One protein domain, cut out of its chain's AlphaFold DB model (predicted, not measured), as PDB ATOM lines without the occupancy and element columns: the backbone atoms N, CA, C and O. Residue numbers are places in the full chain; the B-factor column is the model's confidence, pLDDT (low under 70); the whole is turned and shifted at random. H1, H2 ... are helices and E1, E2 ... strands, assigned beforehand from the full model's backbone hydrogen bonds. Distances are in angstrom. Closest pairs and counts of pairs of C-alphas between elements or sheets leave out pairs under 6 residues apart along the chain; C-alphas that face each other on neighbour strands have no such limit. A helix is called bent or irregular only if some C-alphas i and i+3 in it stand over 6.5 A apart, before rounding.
ATOM      1  N   PRO A   5     584.705 311.985 460.261       92.75
ATOM      2  CA  PRO A   5     585.061 312.790 461.436       92.75
ATOM      3  C   PRO A   5     585.434 314.237 461.130       92.75
ATOM      4  O   PRO A   5     584.995 315.162 461.802       92.75
ATOM      5  N   ARG A   6     586.254 314.444 460.093       94.94
ATOM      6  CA  ARG A   6     586.731 315.777 459.726       94.94
ATOM      7  C   ARG A   6     585.582 316.656 459.261       94.94
ATOM      8  O   ARG A   6     585.574 317.831 459.600       94.94
ATOM      9  N   ARG A   7     584.645 316.089 458.497       96.06
ATOM     10  CA  ARG A   7     583.481 316.822 458.000       96.06
ATOM     11  C   ARG A   7     582.602 317.298 459.159       96.06
ATOM     12  O   ARG A   7     582.414 318.496 459.286       96.06
ATOM     13  N   LEU A   8     582.217 316.388 460.055       96.19
ATOM     14  CA  LEU A   8     581.361 316.696 461.209       96.19
ATOM     15  C   LEU A   8     581.974 317.745 462.145       96.19
ATOM     16  O   LEU A   8     581.300 318.680 462.553       96.19
ATOM     17  N   LEU A   9     583.269 317.624 462.454       96.69
ATOM     18  CA  LEU A   9     583.964 318.598 463.304       96.69
ATOM     19  C   LEU A   9     584.093 319.977 462.643       96.69
ATOM     20  O   LEU A   9     584.099 320.985 463.341       96.69
ATOM     21  N   THR A  10     584.231 320.020 461.314       97.19
ATOM     22  CA  THR A  10     584.320 321.284 460.567       97.19
ATOM     23  C   THR A  10     582.953 321.956 460.493       97.19
ATOM     24  O   THR A  10     582.854 323.128 460.826       97.19
ATOM     25  N   GLU A  11     581.905 321.196 460.162       97.12
ATOM     26  CA  GLU A  11     580.515 321.671 460.160       97.12
ATOM     27  C   GLU A  11     580.120 322.225 461.540       97.12
ATOM     28  O   GLU A  11     579.589 323.327 461.626       97.12
ATOM     29  N   ALA A  12     580.452 321.522 462.628       97.56
ATOM     30  CA  ALA A  12     580.168 321.986 463.987       97.56
ATOM     31  C   ALA A  12     580.950 323.257 464.373       97.56
ATOM     32  O   ALA A  12     580.400 324.146 465.021       97.56
ATOM     33  N   ALA A  13     582.218 323.375 463.962       97.75
ATOM     34  CA  ALA A  13     583.007 324.588 464.194       97.75
ATOM     35  C   ALA A  13     582.438 325.796 463.431       97.75
ATOM     36  O   ALA A  13     582.371 326.896 463.980       97.75
ATOM     37  N   GLU A  14     582.015 325.590 462.182       97.56
ATOM     38  CA  GLU A  14     581.404 326.624 461.341       97.56
ATOM     39  C   GLU A  14     580.048 327.069 461.899       97.56
ATOM     40  O   GLU A  14     579.816 328.269 462.042       97.56
ATOM     41  N   GLN A  15     579.189 326.122 462.291       97.69
ATOM     42  CA  GLN A  15     577.888 326.403 462.911       97.69
ATOM     43  C   GLN A  15     578.019 327.188 464.221       97.69
ATOM     44  O   GLN A  15     577.189 328.047 464.506       97.69
ATOM     45  N   ALA A  16     579.078 326.935 464.993       97.62
ATOM     46  CA  ALA A  16     579.380 327.660 466.224       97.62
ATOM     47  C   ALA A  16     580.073 329.019 466.001       97.62
ATOM     48  O   ALA A  16     580.346 329.733 466.965       97.62
ATOM     49  N   GLY A  17     580.411 329.376 464.756       97.75
ATOM     50  CA  GLY A  17     581.139 330.608 464.448       97.75
ATOM     51  C   GLY A  17     582.612 330.596 464.880       97.75
ATOM     52  O   GLY A  17     583.233 331.652 464.960       97.75
ATOM     53  N   PHE A  18     583.209 329.427 465.137       97.88
ATOM     54  CA  PHE A  18     584.619 329.308 465.536       97.88
ATOM     55  C   PHE A  18     585.606 329.429 464.369       97.88
ATOM     56  O   PHE A  18     586.815 329.290 464.568       97.88
ATOM     57  N   GLY A  19     585.118 329.672 463.156       96.44
ATOM     58  CA  GLY A  19     585.954 329.808 461.970       96.44
ATOM     59  C   GLY A  19     586.585 328.484 461.545       96.44
ATOM     60  O   GLY A  19     586.008 327.403 461.699       96.44
ATOM     61  N   ARG A  20     587.782 328.555 460.959       96.12
ATOM     62  CA  ARG A  20     588.387 327.390 460.307       96.12
ATOM     63  C   ARG A  20     588.984 326.416 461.322       96.12
ATOM     64  O   ARG A  20     589.823 326.782 462.142       96.12
ATOM     65  N   VAL A  21     588.681 325.125 461.176       96.12
ATOM     66  CA  VAL A  21     589.404 324.062 461.895       96.12
ATOM     67  C   VAL A  21     590.859 324.002 461.422       96.12
ATOM     68  O   VAL A  21     591.161 323.607 460.291       96.12
ATOM     69  N   VAL A  22     591.789 324.352 462.310       94.69
ATOM     70  CA  VAL A  22     593.233 324.374 462.031       94.69
ATOM     71  C   VAL A  22     593.849 322.989 462.232       94.69
ATOM     72  O   VAL A  22     594.721 322.557 461.466       94.69
ATOM     73  N   ARG A  23     593.409 322.264 463.264       92.62
ATOM     74  CA  ARG A  23     593.989 320.974 463.662       92.62
ATOM     75  C   ARG A  23     592.911 320.055 464.224       92.62
ATOM     76  O   ARG A  23     592.022 320.510 464.923       92.62
ATOM     77  N   ILE A  24     593.039 318.755 463.970       94.56
ATOM     78  CA  ILE A  24     592.242 317.719 464.635       94.56
ATOM     79  C   ILE A  24     593.207 316.790 465.364       94.56
ATOM     80  O   ILE A  24     594.168 316.296 464.764       94.56
ATOM     81  N   HIS A  25     592.947 316.575 466.644       93.50
ATOM     82  CA  HIS A  25     593.606 315.611 467.507       93.50
ATOM     83  C   HIS A  25     592.684 314.406 467.668       93.50
ATOM     84  O   HIS A  25     591.473 314.560 467.802       93.50
ATOM     85  N   TYR A  26     593.252 313.206 467.627       92.00
ATOM     86  CA  TYR A  26     592.513 311.967 467.846       92.00
ATOM     87  C   TYR A  26     593.172 311.166 468.963       92.00
ATOM     88  O   TYR A  26     594.401 311.138 469.081       92.00
ATOM     89  N   GLN A  27     592.351 310.505 469.767       91.69
ATOM     90  CA  GLN A  27     592.808 309.558 470.775       91.69
ATOM     91  C   GLN A  27     593.415 308.311 470.111       91.69
ATOM     92  O   GLN A  27     592.845 307.765 469.161       91.69
ATOM     93  N   TYR A  28     594.568 307.860 470.609       86.56
ATOM     94  CA  TYR A  28     595.193 306.592 470.219       86.56
ATOM     95  C   TYR A  28     595.192 305.600 471.387       86.56
ATOM     96  O   TYR A  28     595.047 305.981 472.548       86.56
ATOM     97  N   SER A  29     595.343 304.311 471.080       79.81
ATOM     98  CA  SER A  29     595.466 303.265 472.099       79.81
ATOM     99  C   SER A  29     596.829 303.364 472.794       79.81
ATOM    100  O   SER A  29     597.869 303.197 472.154       79.81
ATOM    101  N   SER A  30     596.836 303.647 474.099       76.31
ATOM    102  CA  SER A  30     598.059 303.738 474.910       76.31
ATOM    103  C   SER A  30     598.810 302.404 474.970       76.31
ATOM    104  O   SER A  30     600.035 302.390 474.873       76.31
ATOM    105  N   LEU A  31     598.085 301.282 475.027       75.00
ATOM    106  CA  LEU A  31     598.653 299.932 474.986       75.00
ATOM    107  C   LEU A  31     599.423 299.689 473.676       75.00
ATOM    108  O   LEU A  31     600.551 299.204 473.692       75.00
ATOM    109  N   ALA A  32     598.844 300.092 472.541       70.12
ATOM    110  CA  ALA A  32     599.484 299.943 471.236       70.12
ATOM    111  C   ALA A  32     600.764 300.788 471.114       70.12
ATOM    112  O   ALA A  32     601.723 300.359 470.476       70.12
ATOM    113  N   ALA A  33     600.804 301.964 471.750       73.19
ATOM    114  CA  ALA A  33     601.997 302.810 471.783       73.19
ATOM    115  C   ALA A  33     603.139 302.148 472.560       73.19
ATOM    116  O   ALA A  33     604.267 302.133 472.075       73.19
ATOM    117  N   VAL A  34     602.837 301.554 473.719       73.81
ATOM    118  CA  VAL A  34     603.823 300.833 474.541       73.81
ATOM    119  C   VAL A  34     604.366 299.615 473.799       73.81
ATOM    120  O   VAL A  34     605.580 299.453 473.712       73.81
ATOM    121  N   ILE A  35     603.489 298.801 473.202       75.50
ATOM    122  CA  ILE A  35     603.897 297.623 472.422       75.50
ATOM    123  C   ILE A  35     604.780 298.042 471.241       75.50
ATOM    124  O   ILE A  35     605.838 297.458 471.037       75.50
ATOM    125  N   THR A  36     604.395 299.088 470.502       75.19
ATOM    126  CA  THR A  36     605.180 299.575 469.354       75.19
ATOM    127  C   THR A  36     606.543 300.125 469.780       75.19
ATOM    128  O   THR A  36     607.525 299.949 469.068       75.19
ATOM    129  N   LEU A  37     606.634 300.784 470.940       76.19
ATOM    130  CA  LEU A  37     607.906 301.292 471.457       76.19
ATOM    131  C   LEU A  37     608.833 300.146 471.892       76.19
ATOM    132  O   LEU A  37     610.022 300.173 471.584       76.19
ATOM    133  N   LEU A  38     608.281 299.129 472.563       72.19
ATOM    134  CA  LEU A  38     609.015 297.934 472.987       72.19
ATOM    135  C   LEU A  38     609.546 297.142 471.789       72.19
ATOM    136  O   LEU A  38     610.698 296.705 471.811       72.19
ATOM    137  N   THR A  39     608.755 296.990 470.722       73.12
ATOM    138  CA  THR A  39     609.215 296.309 469.503       73.12
ATOM    139  C   THR A  39     610.282 297.111 468.762       73.12
ATOM    140  O   THR A  39     611.156 296.510 468.140       73.12
ATOM    141  N   LEU A  40     610.259 298.445 468.848       74.31
ATOM    142  CA  LEU A  40     611.259 299.311 468.220       74.31
ATOM    143  C   LEU A  40     612.643 299.217 468.871       74.31
ATOM    144  O   LEU A  40     613.637 299.378 468.174       74.31
ATOM    145  N   THR A  41     612.720 298.987 470.185       70.38
ATOM    146  CA  THR A  41     613.995 299.003 470.924       70.38
ATOM    147  C   THR A  41     614.609 297.620 471.111       70.38
ATOM    148  O   THR A  41     615.821 297.476 470.995       70.38
ATOM    149  N   SER A  42     613.798 296.597 471.386       68.94
ATOM    150  CA  SER A  42     614.306 295.264 471.745       68.94
ATOM    151  C   SER A  42     614.668 294.392 470.541       68.94
ATOM    152  O   SER A  42     615.629 293.626 470.586       68.94
ATOM    153  N   VAL A  43     613.924 294.513 469.443       70.62
ATOM    154  CA  VAL A  43     614.061 293.598 468.305       70.62
ATOM    155  C   VAL A  43     615.266 293.911 467.410       70.62
ATOM    156  O   VAL A  43     615.917 292.955 467.002       70.62
ATOM    157  N   PRO A  44     615.661 295.176 467.146       69.50
ATOM    158  CA  PRO A  44     616.898 295.450 466.410       69.50
ATOM    159  C   PRO A  44     618.135 294.862 467.089       69.50
ATOM    160  O   PRO A  44     618.992 294.322 466.401       69.50
ATOM    161  N   ALA A  45     618.190 294.906 468.426       65.06
ATOM    162  CA  ALA A  45     619.282 294.319 469.199       65.06
ATOM    163  C   ALA A  45     619.334 292.789 469.041       65.06
ATOM    164  O   ALA A  45     620.402 292.228 468.812       65.06
ATOM    165  N   ALA A  46     618.180 292.115 469.084       69.94
ATOM    166  CA  ALA A  46     618.101 290.674 468.836       69.94
ATOM    167  C   ALA A  46     618.456 290.315 467.379       69.94
ATOM    168  O   ALA A  46     619.200 289.369 467.132       69.94
ATOM    169  N   ILE A  47     617.977 291.107 466.414       69.25
ATOM    170  CA  ILE A  47     618.268 290.944 464.984       69.25
ATOM    171  C   ILE A  47     619.756 291.141 464.690       69.25
ATOM    172  O   ILE A  47     620.296 290.406 463.876       69.25
ATOM    173  N   SER A  48     620.444 292.081 465.342       67.44
ATOM    174  CA  SER A  48     621.881 292.288 465.114       67.44
ATOM    175  C   SER A  48     622.756 291.114 465.567       67.44
ATOM    176  O   SER A  48     623.881 290.990 465.098       67.44
ATOM    177  N   VAL A  49     622.244 290.238 466.439       68.19
ATOM    178  CA  VAL A  49     622.961 289.038 466.903       68.19
ATOM    179  C   VAL A  49     622.745 287.845 465.961       68.19
ATOM    180  O   VAL A  49     623.596 286.969 465.875       68.19
ATOM    181  N   LEU A  50     621.643 287.817 465.207       67.25
ATOM    182  CA  LEU A  50     621.281 286.703 464.320       67.25
ATOM    183  C   LEU A  50     622.304 286.399 463.203       67.25
ATOM    184  O   LEU A  50     622.580 285.218 462.999       67.25
ATOM    185  N   PRO A  51     622.901 287.389 462.508       64.75
ATOM    186  CA  PRO A  51     623.944 287.139 461.510       64.75
ATOM    187  C   PRO A  51     625.180 286.451 462.089       64.75
ATOM    188  O   PRO A  51     625.789 285.644 461.404       64.75
ATOM    189  N   LEU A  52     625.513 286.726 463.356       65.25
ATOM    190  CA  LEU A  52     626.637 286.092 464.054       65.25
ATOM    191  C   LEU A  52     626.343 284.639 464.456       65.25
ATOM    192  O   LEU A  52     627.256 283.912 464.826       65.25
ATOM    193  N   LEU A  53     625.072 284.223 464.442       68.19
ATOM    194  CA  LEU A  53     624.649 282.876 464.835       68.19
ATOM    195  C   LEU A  53     624.292 281.981 463.639       68.19
ATOM    196  O   LEU A  53     624.209 280.770 463.810       68.19
ATOM    197  N   LEU A  54     624.037 282.557 462.459       71.31
ATOM    198  CA  LEU A  54     623.500 281.861 461.282       71.31
ATOM    199  C   LEU A  54     624.272 282.210 459.996       71.31
ATOM    200  O   LEU A  54     623.635 282.416 458.959       71.31
ATOM    201  N   GLU A  55     625.606 282.306 460.080       61.59
ATOM    202  CA  GLU A  55     626.506 282.853 459.041       61.59
ATOM    203  C   GLU A  55     626.189 282.384 457.606       61.59
ATOM    204  O   GLU A  55     626.238 283.199 456.687       61.59
ATOM    205  N   ASP A  56     625.716 281.147 457.421       65.38
ATOM    206  CA  ASP A  56     625.563 280.555 456.086       65.38
ATOM    207  C   ASP A  56     624.125 280.405 455.572       65.38
ATOM    208  O   ASP A  56     623.913 279.901 454.469       65.38
ATOM    209  N   THR A  57     623.098 280.834 456.319       68.62
ATOM    210  CA  THR A  57     621.706 280.603 455.881       68.62
ATOM    211  C   THR A  57     620.963 281.892 455.530       68.62
ATOM    212  O   THR A  57     620.900 282.807 456.345       68.62
ATOM    213  N   PRO A  58     620.280 281.989 454.371       70.25
ATOM    214  CA  PRO A  58     619.506 283.186 454.012       70.25
ATOM    215  C   PRO A  58     618.318 283.442 454.959       70.25
ATOM    216  O   PRO A  58     617.711 284.517 454.931       70.25
ATOM    217  N   TYR A  59     617.989 282.480 455.827       72.62
ATOM    218  CA  TYR A  59     616.865 282.540 456.756       72.62
ATOM    219  C   TYR A  59     616.988 283.634 457.820       72.62
ATOM    220  O   TYR A  59     615.952 284.086 458.314       72.62
ATOM    221  N   TRP A  60     618.190 284.145 458.127       76.12
ATOM    222  CA  TRP A  60     618.347 285.272 459.065       76.12
ATOM    223  C   TRP A  60     617.618 286.547 458.603       76.12
ATOM    224  O   TRP A  60     617.316 287.425 459.412       76.12
ATOM    225  N   ARG A  61     617.267 286.639 457.313       72.62
ATOM    226  CA  ARG A  61     616.507 287.758 456.739       72.62
ATOM    227  C   ARG A  61     615.016 287.717 457.089       72.62
ATOM    228  O   ARG A  61     614.386 288.772 457.167       72.62
ATOM    229  N   LEU A  62     614.441 286.535 457.336       77.38
ATOM    230  CA  LEU A  62     613.012 286.383 457.649       77.38
ATOM    231  C   LEU A  62     612.603 287.109 458.947       77.38
ATOM    232  O   LEU A  62     611.598 287.824 458.914       77.38
ATOM    233  N   PRO A  63     613.369 287.034 460.056       76.56
ATOM    234  CA  PRO A  63     613.125 287.851 461.246       76.56
ATOM    235  C   PRO A  63     613.071 289.359 460.975       76.56
ATOM    236  O   PRO A  63     612.238 290.049 461.561       76.56
ATOM    237  N   ILE A  64     613.909 289.881 460.070       73.38
ATOM    238  CA  ILE A  64     613.950 291.313 459.726       73.38
ATOM    239  C   ILE A  64     612.667 291.732 459.016       73.38
ATOM    240  O   ILE A  64     612.037 292.722 459.396       73.38
ATOM    241  N   VAL A  65     612.261 290.961 458.006       72.94
ATOM    242  CA  VAL A  65     611.023 291.212 457.258       72.94
ATOM    243  C   VAL A  65     609.809 291.075 458.175       72.94
ATOM    244  O   VAL A  65     608.943 291.950 458.183       72.94
ATOM    245  N   GLY A  66     609.770 290.021 458.995       79.00
ATOM    246  CA  GLY A  66     608.715 289.800 459.981       79.00
ATOM    247  C   GLY A  66     608.603 290.955 460.975       79.00
ATOM    248  O   GLY A  66     607.507 291.456 461.222       79.00
ATOM    249  N   TRP A  67     609.731 291.453 461.488       79.50
ATOM    250  CA  TRP A  67     609.747 292.612 462.377       79.50
ATOM    251  C   TRP A  67     609.268 293.894 461.693       79.50
ATOM    252  O   TRP A  67     608.434 294.610 462.251       79.50
ATOM    253  N   ALA A  68     609.732 294.175 460.473       74.00
ATOM    254  CA  ALA A  68     609.277 295.334 459.711       74.00
ATOM    255  C   ALA A  68     607.758 295.280 459.456       74.00
ATOM    256  O   ALA A  68     607.061 296.284 459.619       74.00
ATOM    257  N   ALA A  69     607.223 294.100 459.129       78.19
ATOM    258  CA  ALA A  69     605.787 293.883 458.979       78.19
ATOM    259  C   ALA A  69     605.027 294.112 460.298       78.19
ATOM    260  O   ALA A  69     604.009 294.805 460.303       78.19
ATOM    261  N   LEU A  70     605.541 293.605 461.425       79.88
ATOM    262  CA  LEU A  70     604.962 293.827 462.754       79.88
ATOM    263  C   LEU A  70     604.979 295.304 463.161       79.88
ATOM    264  O   LEU A  70     603.998 295.784 463.725       79.88
ATOM    265  N   LEU A  71     606.041 296.049 462.845       77.94
ATOM    266  CA  LEU A  71     606.086 297.496 463.058       77.94
ATOM    267  C   LEU A  71     605.029 298.220 462.226       77.94
ATOM    268  O   LEU A  71     604.302 299.064 462.753       77.94
ATOM    269  N   CYS A  72     604.911 297.881 460.942       76.44
ATOM    270  CA  CYS A  72     603.875 298.433 460.077       76.44
ATOM    271  C   CYS A  72     602.482 298.145 460.647       76.44
ATOM    272  O   CYS A  72     601.696 299.073 460.826       76.44
ATOM    273  N   LEU A  73     602.192 296.894 461.014       81.12
ATOM    274  CA  LEU A  73     600.927 296.508 461.640       81.12
ATOM    275  C   LEU A  73     600.689 297.242 462.964       81.12
ATOM    276  O   LEU A  73     599.585 297.733 463.183       81.12
ATOM    277  N   GLY A  74     601.713 297.396 463.805       81.88
ATOM    278  CA  GLY A  74     601.645 298.154 465.056       81.88
ATOM    279  C   GLY A  74     601.301 299.627 464.832       81.88
ATOM    280  O   GLY A  74     600.422 300.169 465.501       81.88
ATOM    281  N   LEU A  75     601.902 300.267 463.825       78.88
ATOM    282  CA  LEU A  75     601.588 301.645 463.434       78.88
ATOM    283  C   LEU A  75     600.172 301.785 462.855       78.88
ATOM    284  O   LEU A  75     599.479 302.767 463.142       78.88
ATOM    285  N   LEU A  76     599.716 300.810 462.063       81.06
ATOM    286  CA  LEU A  76     598.344 300.780 461.550       81.06
ATOM    287  C   LEU A  76     597.342 300.561 462.691       81.06
ATOM    288  O   LEU A  76     596.329 301.257 462.753       81.06
ATOM    289  N   TRP A  77     597.655 299.683 463.645       82.00
ATOM    290  CA  TRP A  77     596.847 299.434 464.837       82.00
ATOM    291  C   TRP A  77     596.809 300.648 465.773       82.00
ATOM    292  O   TRP A  77     595.756 301.012 466.283       82.00
ATOM    293  N   LEU A  78     597.916 301.369 465.937       80.62
ATOM    294  CA  LEU A  78     597.947 302.659 466.636       80.62
ATOM    295  C   LEU A  78     596.983 303.680 466.020       80.62
ATOM    296  O   LEU A  78     596.379 304.490 466.729       80.62
ATOM    297  N   ARG A  79     596.841 303.655 464.692       79.00
ATOM    298  CA  ARG A  79     596.014 304.602 463.941       79.00
ATOM    299  C   ARG A  79     594.542 304.195 463.892       79.00
ATOM    300  O   ARG A  79     593.671 305.048 464.078       79.00
ATOM    301  N   TRP A  80     594.251 302.923 463.652       81.62
ATOM    302  CA  TRP A  80     592.904 302.421 463.353       81.62
ATOM    303  C   TRP A  80     592.391 301.369 464.328       81.62
ATOM    304  O   TRP A  80     591.208 301.052 464.294       81.62
ATOM    305  N   GLY A  81     593.248 300.862 465.206       82.06
ATOM    306  CA  GLY A  81     592.874 299.871 466.198       82.06
ATOM    307  C   GLY A  81     591.841 300.401 467.197       82.06
ATOM    308  O   GLY A  81     591.723 301.623 467.408       82.06
ATOM    309  N   PRO A  82     591.086 299.481 467.818       81.31
ATOM    310  CA  PRO A  82     590.115 299.814 468.843       81.31
ATOM    311  C   PRO A  82     590.806 300.524 470.010       81.31
ATOM    312  O   PRO A  82     591.926 300.197 470.412       81.31
ATOM    313  N   VAL A  83     590.131 301.533 470.544       82.69
ATOM    314  CA  VAL A  83     590.536 302.189 471.786       82.69
ATOM    315  C   VAL A  83     589.837 301.435 472.911       82.69
ATOM    316  O   VAL A  83     588.658 301.137 472.781       82.69
ATOM    317  N   ALA A  84     590.528 301.138 474.013       75.75
ATOM    318  CA  ALA A  84     589.972 300.374 475.142       75.75
ATOM    319  C   ALA A  84     588.817 301.081 475.896       75.75
ATOM    320  O   ALA A  84     588.339 300.588 476.910       75.75
ATOM    321  N   SER A  85     588.388 302.248 475.417       78.00
ATOM    322  CA  SER A  85     587.267 303.017 475.944       78.00
ATOM    323  C   SER A  85     585.951 302.411 475.455       78.00
ATOM    324  O   SER A  85     585.709 302.374 474.248       78.00
ATOM    325  N   LEU A  86     585.089 301.983 476.384       79.94
ATOM    326  CA  LEU A  86     583.702 301.586 476.085       79.94
ATOM    327  C   LEU A  86     582.903 302.733 475.458       79.94
ATOM    328  O   LEU A  86     582.001 302.509 474.659       79.94
ATOM    329  N   GLU A  87     583.283 303.965 475.775       84.38
ATOM    330  CA  GLU A  87     582.640 305.180 475.293       84.38
ATOM    331  C   GLU A  87     583.195 305.638 473.928       84.38
ATOM    332  O   GLU A  87     582.938 306.748 473.470       84.38
ATOM    333  N   GLY A  88     584.027 304.800 473.302       88.06
ATOM    334  CA  GLY A  88     584.647 305.007 472.002       88.06
ATOM    335  C   GLY A  88     585.710 306.110 471.960       88.06
ATOM    336  O   GLY A  88     586.366 306.417 472.962       88.06
ATOM    337  N   ARG A  89     586.014 306.604 470.751       91.12
ATOM    338  CA  ARG A  89     587.206 307.430 470.478       91.12
ATOM    339  C   ARG A  89     586.887 308.922 470.552       91.12
ATOM    340  O   ARG A  89     585.969 309.390 469.879       91.12
ATOM    341  N   HIS A  90     587.719 309.664 471.275       93.75
ATOM    342  CA  HIS A  90     587.648 311.119 471.338       93.75
ATOM    343  C   HIS A  90     588.391 311.783 470.175       93.75
ATOM    344  O   HIS A  90     589.513 311.400 469.814       93.75
ATOM    345  N   TYR A  91     587.768 312.818 469.629       95.50
ATOM    346  CA  TYR A  91     588.308 313.736 468.644       95.50
ATOM    347  C   TYR A  91     588.185 315.159 469.182       95.50
ATOM    348  O   TYR A  91     587.125 315.566 469.644       95.50
ATOM    349  N   LEU A  92     589.270 315.922 469.094       96.50
ATOM    350  CA  LEU A  92     589.301 317.331 469.474       96.50
ATOM    351  C   LEU A  92     589.757 318.158 468.279       96.50
ATOM    352  O   LEU A  92     590.881 317.987 467.798       96.50
ATOM    353  N   ALA A  93     588.908 319.046 467.782       96.75
ATOM    354  CA  ALA A  93     589.250 319.962 466.706       96.75
ATOM    355  C   ALA A  93     589.547 321.355 467.266       96.75
ATOM    356  O   ALA A  93     588.690 321.992 467.860       96.75
ATOM    357  N   VAL A  94     590.772 321.828 467.057       96.62
ATOM    358  CA  VAL A  94     591.209 323.188 467.388       96.62
ATOM    359  C   VAL A  94     590.824 324.090 466.216       96.62
ATOM    360  O   VAL A  94     591.363 323.930 465.112       96.62
ATOM    361  N   ALA A  95     589.898 325.011 466.457       97.25
ATOM    362  CA  ALA A  95     589.454 326.041 465.527       97.25
ATOM    363  C   ALA A  95     589.978 327.423 465.957       97.25
ATOM    364  O   ALA A  95     590.678 327.555 466.962       97.25
ATOM    365  N   GLU A  96     589.699 328.454 465.164       96.62
ATOM    366  CA  GLU A  96     590.174 329.818 465.429       96.62
ATOM    367  C   GLU A  96     589.519 330.404 466.687       96.62
ATOM    368  O   GLU A  96     590.225 330.917 467.551       96.62
ATOM    369  N   GLY A  97     588.203 330.236 466.837       96.75
ATOM    370  CA  GLY A  97     587.416 330.763 467.957       96.75
ATOM    371  C   GLY A  97     587.166 329.795 469.120       96.75
ATOM    372  O   GLY A  97     586.657 330.219 470.155       96.75
ATOM    373  N   GLY A  98     587.526 328.516 468.993       97.56
ATOM    374  CA  GLY A  98     587.303 327.548 470.068       97.56
ATOM    375  C   GLY A  98     587.814 326.138 469.789       97.56
ATOM    376  O   GLY A  98     588.534 325.873 468.821       97.56
ATOM    377  N   LEU A  99     587.413 325.213 470.653       97.69
ATOM    378  CA  LEU A  99     587.682 323.785 470.587       97.69
ATOM    379  C   LEU A  99     586.368 323.035 470.345       97.69
ATOM    380  O   LEU A  99     585.412 323.221 471.084       97.69
ATOM    381  N   VAL A 100     586.313 322.148 469.355       97.81
ATOM    382  CA  VAL A 100     585.171 321.242 469.165       97.81
ATOM    383  C   VAL A 100     585.529 319.862 469.698       97.81
ATOM    384  O   VAL A 100     586.513 319.258 469.260       97.81
ATOM    385  N   VAL A 101     584.728 319.368 470.635       96.44
ATOM    386  CA  VAL A 101     584.874 318.057 471.268       96.44
ATOM    387  C   VAL A 101     583.908 317.079 470.615       96.44
ATOM    388  O   VAL A 101     582.734 317.384 470.448       96.44
ATOM    389  N   TRP A 102     584.374 315.890 470.242       96.06
ATOM    390  CA  TRP A 102     583.495 314.846 469.727       96.06
ATOM    391  C   TRP A 102     583.916 313.466 470.200       96.06
ATOM    392  O   TRP A 102     585.092 313.105 470.149       96.06
ATOM    393  N   GLN A 103     582.939 312.668 470.611       93.75
ATOM    394  CA  GLN A 103     583.135 311.315 471.094       93.75
ATOM    395  C   GLN A 103     582.384 310.345 470.187       93.75
ATOM    396  O   GLN A 103     581.162 310.356 470.097       93.75
ATOM    397  N   THR A 104     583.129 309.516 469.461       89.31
ATOM    398  CA  THR A 104     582.519 308.477 468.618       89.31
ATOM    399  C   THR A 104     582.002 307.330 469.467       89.31
ATOM    400  O   THR A 104     582.724 306.882 470.342       89.31
ATOM    401  N   GLY A 105     580.819 306.807 469.151       84.62
ATOM    402  CA  GLY A 105     580.228 305.642 469.828       84.62
ATOM    403  C   GLY A 105     579.018 305.996 470.687       84.62
ATOM    404  O   GLY A 105     578.139 305.160 470.863       84.62
ATOM    405  N   LEU A 106     578.930 307.251 471.121       83.81
ATOM    406  CA  LEU A 106     577.708 307.848 471.640       83.81
ATOM    407  C   LEU A 106     577.047 308.617 470.486       83.81
ATOM    408  O   LEU A 106     577.752 309.225 469.678       83.81
ATOM    409  N   ASP A 107     575.718 308.577 470.372       87.56
ATOM    410  CA  ASP A 107     574.962 309.306 469.334       87.56
ATOM    411  C   ASP A 107     574.867 310.806 469.678       87.56
ATOM    412  O   ASP A 107     573.800 311.411 469.733       87.56
ATOM    413  N   VAL A 108     576.018 311.387 470.020       90.25
ATOM    414  CA  VAL A 108     576.173 312.744 470.537       90.25
ATOM    415  C   VAL A 108     576.830 313.589 469.454       90.25
ATOM    416  O   VAL A 108     577.849 313.216 468.854       90.25
ATOM    417  N   SER A 109     576.215 314.736 469.182       94.19
ATOM    418  CA  SER A 109     576.737 315.706 468.221       94.19
ATOM    419  C   SER A 109     578.021 316.355 468.757       94.19
ATOM    420  O   SER A 109     578.192 316.447 469.970       94.19
ATOM    421  N   PRO A 110     578.952 316.792 467.891       97.19
ATOM    422  CA  PRO A 110     580.143 317.504 468.343       97.19
ATOM    423  C   PRO A 110     579.786 318.760 469.156       97.19
ATOM    424  O   PRO A 110     578.982 319.572 468.703       97.19
ATOM    425  N   THR A 111     580.418 318.941 470.316       97.12
ATOM    426  CA  THR A 111     580.173 320.062 471.234       97.12
ATOM    427  C   THR A 111     581.210 321.170 471.017       97.12
ATOM    428  O   THR A 111     582.406 320.938 471.238       97.12
ATOM    429  N   PRO A 112     580.805 322.373 470.577       97.88
ATOM    430  CA  PRO A 112     581.699 323.516 470.437       97.88
ATOM    431  C   PRO A 112     581.916 324.230 471.785       97.88
ATOM    432  O   PRO A 112     580.972 324.674 472.427       97.88
ATOM    433  N   VAL A 113     583.173 324.395 472.193       97.56
ATOM    434  CA  VAL A 113     583.590 325.091 473.417       97.56
ATOM    435  C   VAL A 113     584.471 326.301 473.069       97.56
ATOM    436  O   VAL A 113     585.551 326.116 472.504       97.56
ATOM    437  N   PRO A 114     584.065 327.542 473.385       97.75
ATOM    438  CA  PRO A 114     584.864 328.724 473.070       97.75
ATOM    439  C   PRO A 114     586.086 328.827 473.998       97.75
ATOM    440  O   PRO A 114     586.078 328.315 475.122       97.75
ATOM    441  N   TRP A 115     587.161 329.465 473.525       97.31
ATOM    442  CA  TRP A 115     588.443 329.499 474.250       97.31
ATOM    443  C   TRP A 115     588.366 330.164 475.625       97.31
ATOM    444  O   TRP A 115     589.041 329.724 476.551       97.31
ATOM    445  N   ASP A 116     587.540 331.196 475.764       96.50
ATOM    446  CA  ASP A 116     587.340 331.953 477.003       96.50
ATOM    447  C   ASP A 116     586.657 331.133 478.109       96.50
ATOM    448  O   ASP A 116     586.843 331.413 479.293       96.50
ATOM    449  N   ARG A 117     585.904 330.090 477.738       96.69
ATOM    450  CA  ARG A 117     585.257 329.155 478.673       96.69
ATOM    451  C   ARG A 117     586.076 327.903 478.951       96.69
ATOM    452  O   ARG A 117     585.691 327.110 479.807       96.69
ATOM    453  N   LEU A 118     587.176 327.699 478.231       97.25
ATOM    454  CA  LEU A 118     587.983 326.494 478.332       97.25
ATOM    455  C   LEU A 118     589.171 326.714 479.271       97.25
ATOM    456  O   LEU A 118     589.990 327.606 479.076       97.25
ATOM    457  N   SER A 119     589.320 325.837 480.260       96.38
ATOM    458  CA  SER A 119     590.461 325.847 481.177       96.38
ATOM    459  C   SER A 119     591.116 324.471 481.272       96.38
ATOM    460  O   SER A 119     590.461 323.435 481.147       96.38
ATOM    461  N   LEU A 120     592.435 324.454 481.481       97.00
ATOM    462  CA  LEU A 120     593.202 323.231 481.706       97.00
ATOM    463  C   LEU A 120     593.442 323.050 483.204       97.00
ATOM    464  O   LEU A 120     594.099 323.877 483.836       97.00
ATOM    465  N   ARG A 121     592.969 321.937 483.760       96.88
ATOM    466  CA  ARG A 121     593.206 321.547 485.149       96.88
ATOM    467  C   ARG A 121     594.158 320.357 485.197       96.88
ATOM    468  O   ARG A 121     593.982 319.389 484.467       96.88
ATOM    469  N   ILE A 122     595.160 320.413 486.069       95.12
ATOM    470  CA  ILE A 122     596.025 319.265 486.369       95.12
ATOM    471  C   ILE A 122     595.528 318.659 487.684       95.12
ATOM    472  O   ILE A 122     595.398 319.370 488.678       95.12
ATOM    473  N   VAL A 123     595.213 317.366 487.678       95.25
ATOM    474  CA  VAL A 123     594.653 316.628 488.817       95.25
ATOM    475  C   VAL A 123     595.557 315.438 489.149       95.25
ATOM    476  O   VAL A 123     596.004 314.728 488.253       95.25
ATOM    477  N   GLY A 124     595.824 315.208 490.436       92.69
ATOM    478  CA  GLY A 124     596.641 314.090 490.927       92.69
ATOM    479  C   GLY A 124     598.037 314.491 491.415       92.69
ATOM    480  O   GLY A 124     598.425 315.656 491.359       92.69
ATOM    481  N   THR A 125     598.785 313.511 491.922       91.19
ATOM    482  CA  THR A 125     600.165 313.651 492.417       91.19
ATOM    483  C   THR A 125     601.142 312.961 491.470       91.19
ATOM    484  O   THR A 125     600.785 311.996 490.800       91.19
ATOM    485  N   VAL A 126     602.383 313.448 491.384       86.31
ATOM    486  CA  VAL A 126     603.441 312.815 490.572       86.31
ATOM    487  C   VAL A 126     603.685 311.384 491.084       86.31
ATOM    488  O   VAL A 126     603.815 311.217 492.297       86.31
ATOM    489  N   PRO A 127     603.747 310.348 490.216       82.25
ATOM    490  CA  PRO A 127     603.751 310.377 488.742       82.25
ATOM    491  C   PRO A 127     602.361 310.315 488.073       82.25
ATOM    492  O   PRO A 127     602.257 310.478 486.861       82.25
ATOM    493  N   ASN A 128     601.285 310.136 488.839       89.25
ATOM    494  CA  ASN A 128     599.907 309.951 488.366       89.25
ATOM    495  C   ASN A 128     599.156 311.271 488.107       89.25
ATOM    496  O   ASN A 128     597.968 311.394 488.416       89.25
ATOM    497  N   THR A 129     599.832 312.267 487.533       90.75
ATOM    498  CA  THR A 129     599.157 313.509 487.124       90.75
ATOM    499  C   THR A 129     598.329 313.269 485.863       90.75
ATOM    500  O   THR A 129     598.820 312.755 484.859       90.75
ATOM    501  N   ARG A 130     597.050 313.636 485.919       92.00
ATOM    502  CA  ARG A 130     596.121 313.652 484.789       92.00
ATOM    503  C   ARG A 130     595.780 315.090 484.451       92.00
ATOM    504  O   ARG A 130     595.809 315.974 485.303       92.00
ATOM    505  N   GLN A 131     595.477 315.324 483.190       95.25
ATOM    506  CA  GLN A 131     595.084 316.635 482.711       95.25
ATOM    507  C   GLN A 131     593.633 316.565 482.269       95.25
ATOM    508  O   GLN A 131     593.242 315.629 481.577       95.25
ATOM    509  N   GLU A 132     592.845 317.540 482.692       96.81
ATOM    510  CA  GLU A 132     591.414 317.629 482.442       96.81
ATOM    511  C   GLU A 132     591.115 318.962 481.761       96.81
ATOM    512  O   GLU A 132     591.602 320.015 482.184       96.81
ATOM    513  N   LEU A 133     590.317 318.917 480.699       96.94
ATOM    514  CA  LEU A 133     589.691 320.099 480.127       96.94
ATOM    515  C   LEU A 133     588.410 320.363 480.901       96.94
ATOM    516  O   LEU A 133     587.594 319.462 481.080       96.94
ATOM    517  N   VAL A 134     588.255 321.593 481.370       97.12
ATOM    518  CA  VAL A 134     587.104 322.014 482.158       97.12
ATOM    519  C   VAL A 134     586.467 323.213 481.478       97.12
ATOM    520  O   VAL A 134     587.153 324.208 481.227       97.12
ATOM    521  N   TRP A 135     585.167 323.124 481.221       97.25
ATOM    522  CA  TRP A 135     584.346 324.236 480.744       97.25
ATOM    523  C   TRP A 135     582.989 324.243 481.445       97.25
ATOM    524  O   TRP A 135     582.650 323.317 482.183       97.25
ATOM    525  N   THR A 136     582.228 325.316 481.251       95.56
ATOM    526  CA  THR A 136     580.874 325.450 481.794       95.56
ATOM    527  C   THR A 136     579.868 325.508 480.654       95.56
ATOM    528  O   THR A 136     579.998 326.339 479.752       95.56
ATOM    529  N   GLU A 137     578.872 324.631 480.710       94.44
ATOM    530  CA  GLU A 137     577.778 324.507 479.748       94.44
ATOM    531  C   GLU A 137     576.468 324.541 480.536       94.44
ATOM    532  O   GLU A 137     576.310 323.789 481.491       94.44
ATOM    533  N   ASP A 138     575.598 325.507 480.235       93.31
ATOM    534  CA  ASP A 138     574.334 325.742 480.955       93.31
ATOM    535  C   ASP A 138     574.462 325.864 482.487       93.31
ATOM    536  O   ASP A 138     573.565 325.523 483.252       93.31
ATOM    537  N   GLY A 139     575.600 326.390 482.952       92.50
ATOM    538  CA  GLY A 139     575.909 326.525 484.380       92.50
ATOM    539  C   GLY A 139     576.458 325.249 485.025       92.50
ATOM    540  O   GLY A 139     576.980 325.314 486.138       92.50
ATOM    541  N   GLU A 140     576.437 324.116 484.321       95.75
ATOM    542  CA  GLU A 140     577.055 322.874 484.764       95.75
ATOM    543  C   GLU A 140     578.524 322.802 484.349       95.75
ATOM    544  O   GLU A 140     578.936 323.181 483.249       95.75
ATOM    545  N   ARG A 141     579.353 322.317 485.273       96.25
ATOM    546  CA  ARG A 141     580.783 322.142 485.041       96.25
ATOM    547  C   ARG A 141     581.018 320.825 484.310       96.25
ATOM    548  O   ARG A 141     580.928 319.762 484.917       96.25
ATOM    549  N   GLN A 142     581.421 320.919 483.054       96.88
ATOM    550  CA  GLN A 142     581.842 319.783 482.249       96.88
ATOM    551  C   GLN A 142     583.333 319.518 482.457       96.88
ATOM    552  O   GLN A 142     584.149 320.444 482.537       96.88
ATOM    553  N   VAL A 143     583.694 318.242 482.587       96.00
ATOM    554  CA  VAL A 143     585.075 317.801 482.800       96.00
ATOM    555  C   VAL A 143     585.379 316.675 481.827       96.00
ATOM    556  O   VAL A 143     584.759 315.620 481.880       96.00
ATOM    557  N   LEU A 144     586.376 316.889 480.972       94.75
ATOM    558  CA  LEU A 144     586.873 315.878 480.050       94.75
ATOM    559  C   LEU A 144     588.324 315.534 480.400       94.75
ATOM    560  O   LEU A 144     589.211 316.369 480.182       94.75
ATOM    561  N   PRO A 145     588.619 314.322 480.902       93.56
ATOM    562  CA  PRO A 145     590.001 313.879 481.024       93.56
ATOM    563  C   PRO A 145     590.628 313.855 479.631       93.56
ATOM    564  O   PRO A 145     590.039 313.325 478.697       93.56
ATOM    565  N   VAL A 146     591.817 314.431 479.468       92.44
ATOM    566  CA  VAL A 146     592.527 314.440 478.186       92.44
ATOM    567  C   VAL A 146     593.183 313.071 477.999       92.44
ATOM    568  O   VAL A 146     594.202 312.804 478.642       92.44
ATOM    569  N   PRO A 147     592.654 312.175 477.144       87.56
ATOM    570  CA  PRO A 147     593.303 310.899 476.902       87.56
ATOM    571  C   PRO A 147     594.625 311.084 476.149       87.56
ATOM    572  O   PRO A 147     594.970 312.168 475.671       87.56
ATOM    573  N   SER A 148     595.359 309.985 475.975       85.94
ATOM    574  CA  SER A 148     596.513 309.943 475.079       85.94
ATOM    575  C   SER A 148     596.072 310.276 473.649       85.94
ATOM    576  O   SER A 148     595.457 309.463 472.955       85.94
ATOM    577  N   MET A 149     596.344 311.509 473.222       88.19
ATOM    578  CA  MET A 149     595.960 312.030 471.912       88.19
ATOM    579  C   MET A 149     597.172 312.320 471.050       88.19
ATOM    580  O   MET A 149     598.240 312.697 471.536       88.19
ATOM    581  N   SER A 150     596.989 312.225 469.733       85.94
ATOM    582  CA  SER A 150     598.003 312.638 468.773       85.94
ATOM    583  C   SER A 150     598.436 314.081 469.060       85.94
ATOM    584  O   SER A 150     597.619 315.001 468.962       85.94
ATOM    585  N   ARG A 151     599.723 314.286 469.369       84.50
ATOM    586  CA  ARG A 151     600.303 315.603 469.698       84.50
ATOM    587  C   ARG A 151     599.622 316.274 470.892       84.50
ATOM    588  O   ARG A 151     599.178 317.414 470.791       84.50
ATOM    589  N   HIS A 152     599.548 315.537 471.995       90.44
ATOM    590  CA  HIS A 152     599.051 316.014 473.281       90.44
ATOM    591  C   HIS A 152     599.608 317.407 473.640       90.44
ATOM    592  O   HIS A 152     598.826 318.328 473.837       90.44
ATOM    593  N   ASP A 153     600.923 317.623 473.556       89.94
ATOM    594  CA  ASP A 153     601.542 318.916 473.897       89.94
ATOM    595  C   ASP A 153     601.055 320.100 473.048       89.94
ATOM    596  O   ASP A 153     600.926 321.215 473.555       89.94
ATOM    597  N   ASP A 154     600.761 319.874 471.762       91.00
ATOM    598  CA  ASP A 154     600.219 320.915 470.881       91.00
ATOM    599  C   ASP A 154     598.805 321.309 471.319       91.00
ATOM    600  O   ASP A 154     598.474 322.491 471.320       91.00
ATOM    601  N   LEU A 155     597.975 320.329 471.695       93.56
ATOM    602  CA  LEU A 155     596.631 320.591 472.211       93.56
ATOM    603  C   LEU A 155     596.716 321.409 473.501       93.56
ATOM    604  O   LEU A 155     596.085 322.453 473.604       93.56
ATOM    605  N   LEU A 156     597.538 320.980 474.460       94.25
ATOM    606  CA  LEU A 156     597.687 321.687 475.733       94.25
ATOM    607  C   LEU A 156     598.192 323.108 475.551       94.25
ATOM    608  O   LEU A 156     597.743 324.021 476.238       94.25
ATOM    609  N   ARG A 157     599.140 323.304 474.635       93.69
ATOM    610  CA  ARG A 157     599.678 324.627 474.346       93.69
ATOM    611  C   ARG A 157     598.638 325.507 473.643       93.69
ATOM    612  O   ARG A 157     598.564 326.676 473.996       93.69
ATOM    613  N   ALA A 158     597.811 324.962 472.746       94.56
ATOM    614  CA  ALA A 158     596.686 325.693 472.151       94.56
ATOM    615  C   ALA A 158     595.660 326.124 473.215       94.56
ATOM    616  O   ALA A 158     595.278 327.288 473.261       94.56
ATOM    617  N   VAL A 159     595.298 325.218 474.132       95.56
ATOM    618  CA  VAL A 159     594.380 325.511 475.248       95.56
ATOM    619  C   VAL A 159     594.956 326.583 476.176       95.56
ATOM    620  O   VAL A 159     594.267 327.538 476.506       95.56
ATOM    621  N   ARG A 160     596.236 326.483 476.558       95.44
ATOM    622  CA  ARG A 160     596.899 327.489 477.412       95.44
ATOM    623  C   ARG A 160     597.019 328.863 476.752       95.44
ATOM    624  O   ARG A 160     597.061 329.859 477.461       95.44
ATOM    625  N   GLN A 161     597.140 328.909 475.426       95.44
ATOM    626  CA  GLN A 161     597.241 330.157 474.666       95.44
ATOM    627  C   GLN A 161     595.877 330.731 474.266       95.44
ATOM    628  O   GLN A 161     595.837 331.859 473.784       95.44
ATOM    629  N   GLY A 162     594.782 329.981 474.444       96.12
ATOM    630  CA  GLY A 162     593.443 330.401 474.027       96.12
ATOM    631  C   GLY A 162     593.314 330.588 472.514       96.12
ATOM    632  O   GLY A 162     592.619 331.495 472.068       96.12
ATOM    633  N   GLY A 163     594.028 329.789 471.715       94.19
ATOM    634  CA  GLY A 163     594.033 329.967 470.264       94.19
ATOM    635  C   GLY A 163     594.786 328.890 469.480       94.19
ATOM    636  O   GLY A 163     595.533 328.080 470.044       94.19
ATOM    637  N   PRO A 164     594.607 328.854 468.147       92.25
ATOM    638  CA  PRO A 164     595.227 327.850 467.300       92.25
ATOM    639  C   PRO A 164     596.741 328.057 467.173       92.25
ATOM    640  O   PRO A 164     597.231 329.127 466.822       92.25
ATOM    641  N   LEU A 165     597.501 326.974 467.344       87.12
ATOM    642  CA  LEU A 165     598.928 326.973 467.030       87.12
ATOM    643  C   LEU A 165     599.161 326.869 465.524       87.12
ATOM    644  O   LEU A 165     598.717 325.906 464.880       87.12
ATOM    645  N   LEU A 166     599.968 327.785 464.986       80.44
ATOM    646  CA  LEU A 166     600.501 327.653 463.634       80.44
ATOM    647  C   LEU A 166     601.246 326.316 463.501       80.44
ATOM    648  O   LEU A 166     601.985 325.899 464.403       80.44
ATOM    649  N   PRO A 167     601.052 325.585 462.392       67.06
ATOM    650  CA  PRO A 167     601.706 324.309 462.204       67.06
ATOM    651  C   PRO A 167     603.217 324.523 462.065       67.06
ATOM    652  O   PRO A 167     603.701 324.860 460.991       67.06
ATOM    653  N   LEU A 168     603.982 324.240 463.123       65.06
ATOM    654  CA  LEU A 168     605.421 323.998 463.002       65.06
ATOM    655  C   LEU A 168     605.608 322.800 462.054       65.06
ATOM    656  O   LEU A 168     605.324 321.644 462.393       65.06
ATOM    657  N   SER A 169     605.965 323.108 460.806       60.41
ATOM    658  CA  SER A 169     605.995 322.177 459.676       60.41
ATOM    659  C   SER A 169     607.257 321.310 459.658       60.41
ATOM    660  O   SER A 169     607.202 320.166 459.210       60.41
ATOM    661  N   LYS A 170     608.372 321.808 460.210       65.69
ATOM    662  CA  LYS A 170     609.706 321.208 460.034       65.69
ATOM    663  C   LYS A 170     609.839 319.808 460.648       65.69
ATOM    664  O   LYS A 170     610.275 318.887 459.966       65.69
ATOM    665  N   GLY A 171     609.351 319.595 461.874       61.88
ATOM    666  CA  GLY A 171     609.431 318.278 462.528       61.88
ATOM    667  C   GLY A 171     608.592 317.181 461.853       61.88
ATOM    668  O   GLY A 171     608.879 315.996 461.989       61.88
ATOM    669  N   ARG A 172     607.558 317.553 461.086       61.41
ATOM    670  CA  ARG A 172     606.636 316.593 460.448       61.41
ATOM    671  C   ARG A 172     607.194 316.007 459.161       61.41
ATOM    672  O   ARG A 172     606.907 314.854 458.852       61.41
ATOM    673  N   VAL A 173     607.922 316.827 458.409       67.88
ATOM    674  CA  VAL A 173     608.584 316.397 457.177       67.88
ATOM    675  C   VAL A 173     609.726 315.455 457.534       67.88
ATOM    676  O   VAL A 173     609.805 314.379 456.953       67.88
ATOM    677  N   ALA A 174     610.506 315.793 458.568       69.94
ATOM    678  CA  ALA A 174     611.600 314.957 459.051       69.94
ATOM    679  C   ALA A 174     611.128 313.548 459.446       69.94
ATOM    680  O   ALA A 174     611.616 312.579 458.880       69.94
ATOM    681  N   LEU A 175     610.116 313.426 460.318       71.19
ATOM    682  CA  LEU A 175     609.663 312.110 460.794       71.19
ATOM    683  C   LEU A 175     609.112 311.221 459.664       71.19
ATOM    684  O   LEU A 175     609.378 310.023 459.621       71.19
ATOM    685  N   ARG A 176     608.343 311.794 458.730       75.25
ATOM    686  CA  ARG A 176     607.805 311.030 457.593       75.25
ATOM    687  C   ARG A 176     608.898 310.616 456.617       75.25
ATOM    688  O   ARG A 176     608.859 309.490 456.132       75.25
ATOM    689  N   ALA A 177     609.854 311.506 456.353       74.56
ATOM    690  CA  ALA A 177     610.999 311.199 455.509       74.56
ATOM    691  C   ALA A 177     611.834 310.070 456.123       74.56
ATOM    692  O   ALA A 177     612.126 309.102 455.433       74.56
ATOM    693  N   THR A 178     612.127 310.123 457.427       72.62
ATOM    694  CA  THR A 178     612.900 309.070 458.102       72.62
ATOM    695  C   THR A 178     612.199 307.717 458.066       72.62
ATOM    696  O   THR A 178     612.843 306.718 457.766       72.62
ATOM    697  N   THR A 179     610.882 307.658 458.301       74.12
ATOM    698  CA  THR A 179     610.142 306.387 458.221       74.12
ATOM    699  C   THR A 179     610.088 305.853 456.789       74.12
ATOM    700  O   THR A 179     610.255 304.656 456.585       74.12
ATOM    701  N   GLY A 180     609.896 306.729 455.796       75.50
ATOM    702  CA  GLY A 180     609.915 306.340 454.384       75.50
ATOM    703  C   GLY A 180     611.274 305.793 453.945       75.50
ATOM    704  O   GLY A 180     611.328 304.736 453.324       75.50
ATOM    705  N   ILE A 181     612.365 306.463 454.327       77.62
ATOM    706  CA  ILE A 181     613.740 306.025 454.043       77.62
ATOM    707  C   ILE A 181     614.032 304.688 454.729       77.62
ATOM    708  O   ILE A 181     614.552 303.785 454.084       77.62
ATOM    709  N   ALA A 182     613.662 304.526 456.003       75.38
ATOM    710  CA  ALA A 182     613.882 303.277 456.732       75.38
ATOM    711  C   ALA A 182     613.111 302.099 456.115       75.38
ATOM    712  O   ALA A 182     613.672 301.020 455.948       75.38
ATOM    713  N   ALA A 183     611.849 302.308 455.725       75.50
ATOM    714  CA  ALA A 183     611.053 301.281 455.055       75.50
ATOM    715  C   ALA A 183     611.627 300.921 453.675       75.50
ATOM    716  O   ALA A 183     611.721 299.742 453.342       75.50
ATOM    717  N   ALA A 184     612.055 301.919 452.894       76.38
ATOM    718  CA  ALA A 184     612.696 301.697 451.602       76.38
ATOM    719  C   ALA A 184     614.027 300.945 451.749       76.38
ATOM    720  O   ALA A 184     614.274 300.006 451.002       76.38
ATOM    721  N   ALA A 185     614.849 301.301 452.740       76.94
ATOM    722  CA  ALA A 185     616.096 300.606 453.037       76.94
ATOM    723  C   ALA A 185     615.849 299.153 453.469       76.94
ATOM    724  O   ALA A 185     616.509 298.252 452.966       76.94
ATOM    725  N   ALA A 186     614.868 298.899 454.341       75.56
ATOM    726  CA  ALA A 186     614.514 297.540 454.752       75.56
ATOM    727  C   ALA A 186     614.039 296.687 453.562       75.56
ATOM    728  O   ALA A 186     614.466 295.544 453.412       75.56
ATOM    729  N   LEU A 187     613.203 297.260 452.690       75.56
ATOM    730  CA  LEU A 187     612.744 296.599 451.468       75.56
ATOM    731  C   LEU A 187     613.914 296.304 450.516       75.56
ATOM    732  O   LEU A 187     614.024 295.194 450.003       75.56
TER     733      LEU A 187
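This is residues 5 to 187 of the 365 residues of an uncharacterized protein of Amycolatopsis suaedae (UniProt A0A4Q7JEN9). A compact head sits at one end of a long arm: in the head a four-stranded sheet has helix H1 over one face and H4 over the other, with a small, strongly twisted sheet of three strands beyond it on H4's side. The helical hairpin H2 and H3 makes the arm, and H5 also runs outward from the head, opposite ways to H3, meeting H3 with its residues 183 to 186 alone, while residues 169 to 181, of which 170 to 181 belong to H5, stand free. The printed part has 183 residues, with five named helices and seven named strands in the order H1 E1 H2 H3 E2 E3 E4 E5 E6 E7 H4 H5, a mixed class. Both sheets, E1 E2 E3 E4 and E5 E6 E7, are antiparallel. The whole is loose, with a radius of gyration of the C-alphas of 20.7 A and spans of 73 by 34 by 31 A.

The largest sheet runs E1, residues 23 to 26, E2, 90 to 94, E3, 98 to 103, and E4, 111 to 114. N 25 and O 92 are 2.8 A apart, N 91 and O 102 2.7 A, and N 99 and O 113 2.8 A, within hydrogen-bond range. H1, residues 5 to 15, is on this sheet at a height of 9.0 A, over E2 and E3; the closest C-alphas of H1 and E2 are those of Leu 9 and Ala 93, 6.4 A. H4, residues 152 to 161, is on the opposite face at a height of 10.1 A; the closest C-alphas of H4 and E1 are those of His 25 and Leu 155, 7.5 A. H4 only grazes the sheet of E5, 119 to 123, E6, 130 to 137, and E7, 140 to 145. E2 E3 E4 and E5 E6 E7 are meanders, each strand the antiparallel neighbour of the one before; N 121 and O 132, and N 133 and O 144, are 2.8 A apart. H2, residues 30 to 53, and H3, 58 to 80, form a hairpin, touch with Ala 32 and Leu 78 closest at 5.6 A between C-alphas, and run opposite ways at a shallow tilt of 8 degrees. H5, residues 170 to 187, touches H3 with residues 183 to 186 alone, at a shallow tilt of 34 degrees, only just short of steep; the closest C-alphas are those of Ala 68 and Ala 186, 7.5 A. Every O i to N i+4 pair is within hydrogen-bond range in H1, H4 and H5, against 14 of 20 in H2 and 16 of 19 in H3.

H1 begins at C-alpha 5, (585.061, 312.790, 461.436). H2 is 35.3 A long, H3 34.1 A, H5 26.2 A and E6 21.9 A. H2 has a kink of 31 degrees near residue 43 and is only just irregular, C-alphas 48 and 51 being 6.6 A apart. H5 ends at C-alpha 187, (612.744, 296.599, 451.468).

The C-alphas farthest apart are those of Asp 56 and Gly 139, 73.3 A. The printed part has no cut and no long link. The mean pLDDT of the printed part is 85.0; residues 42, 44 to 53, 55 to 57 and 167 to 174 are under 70.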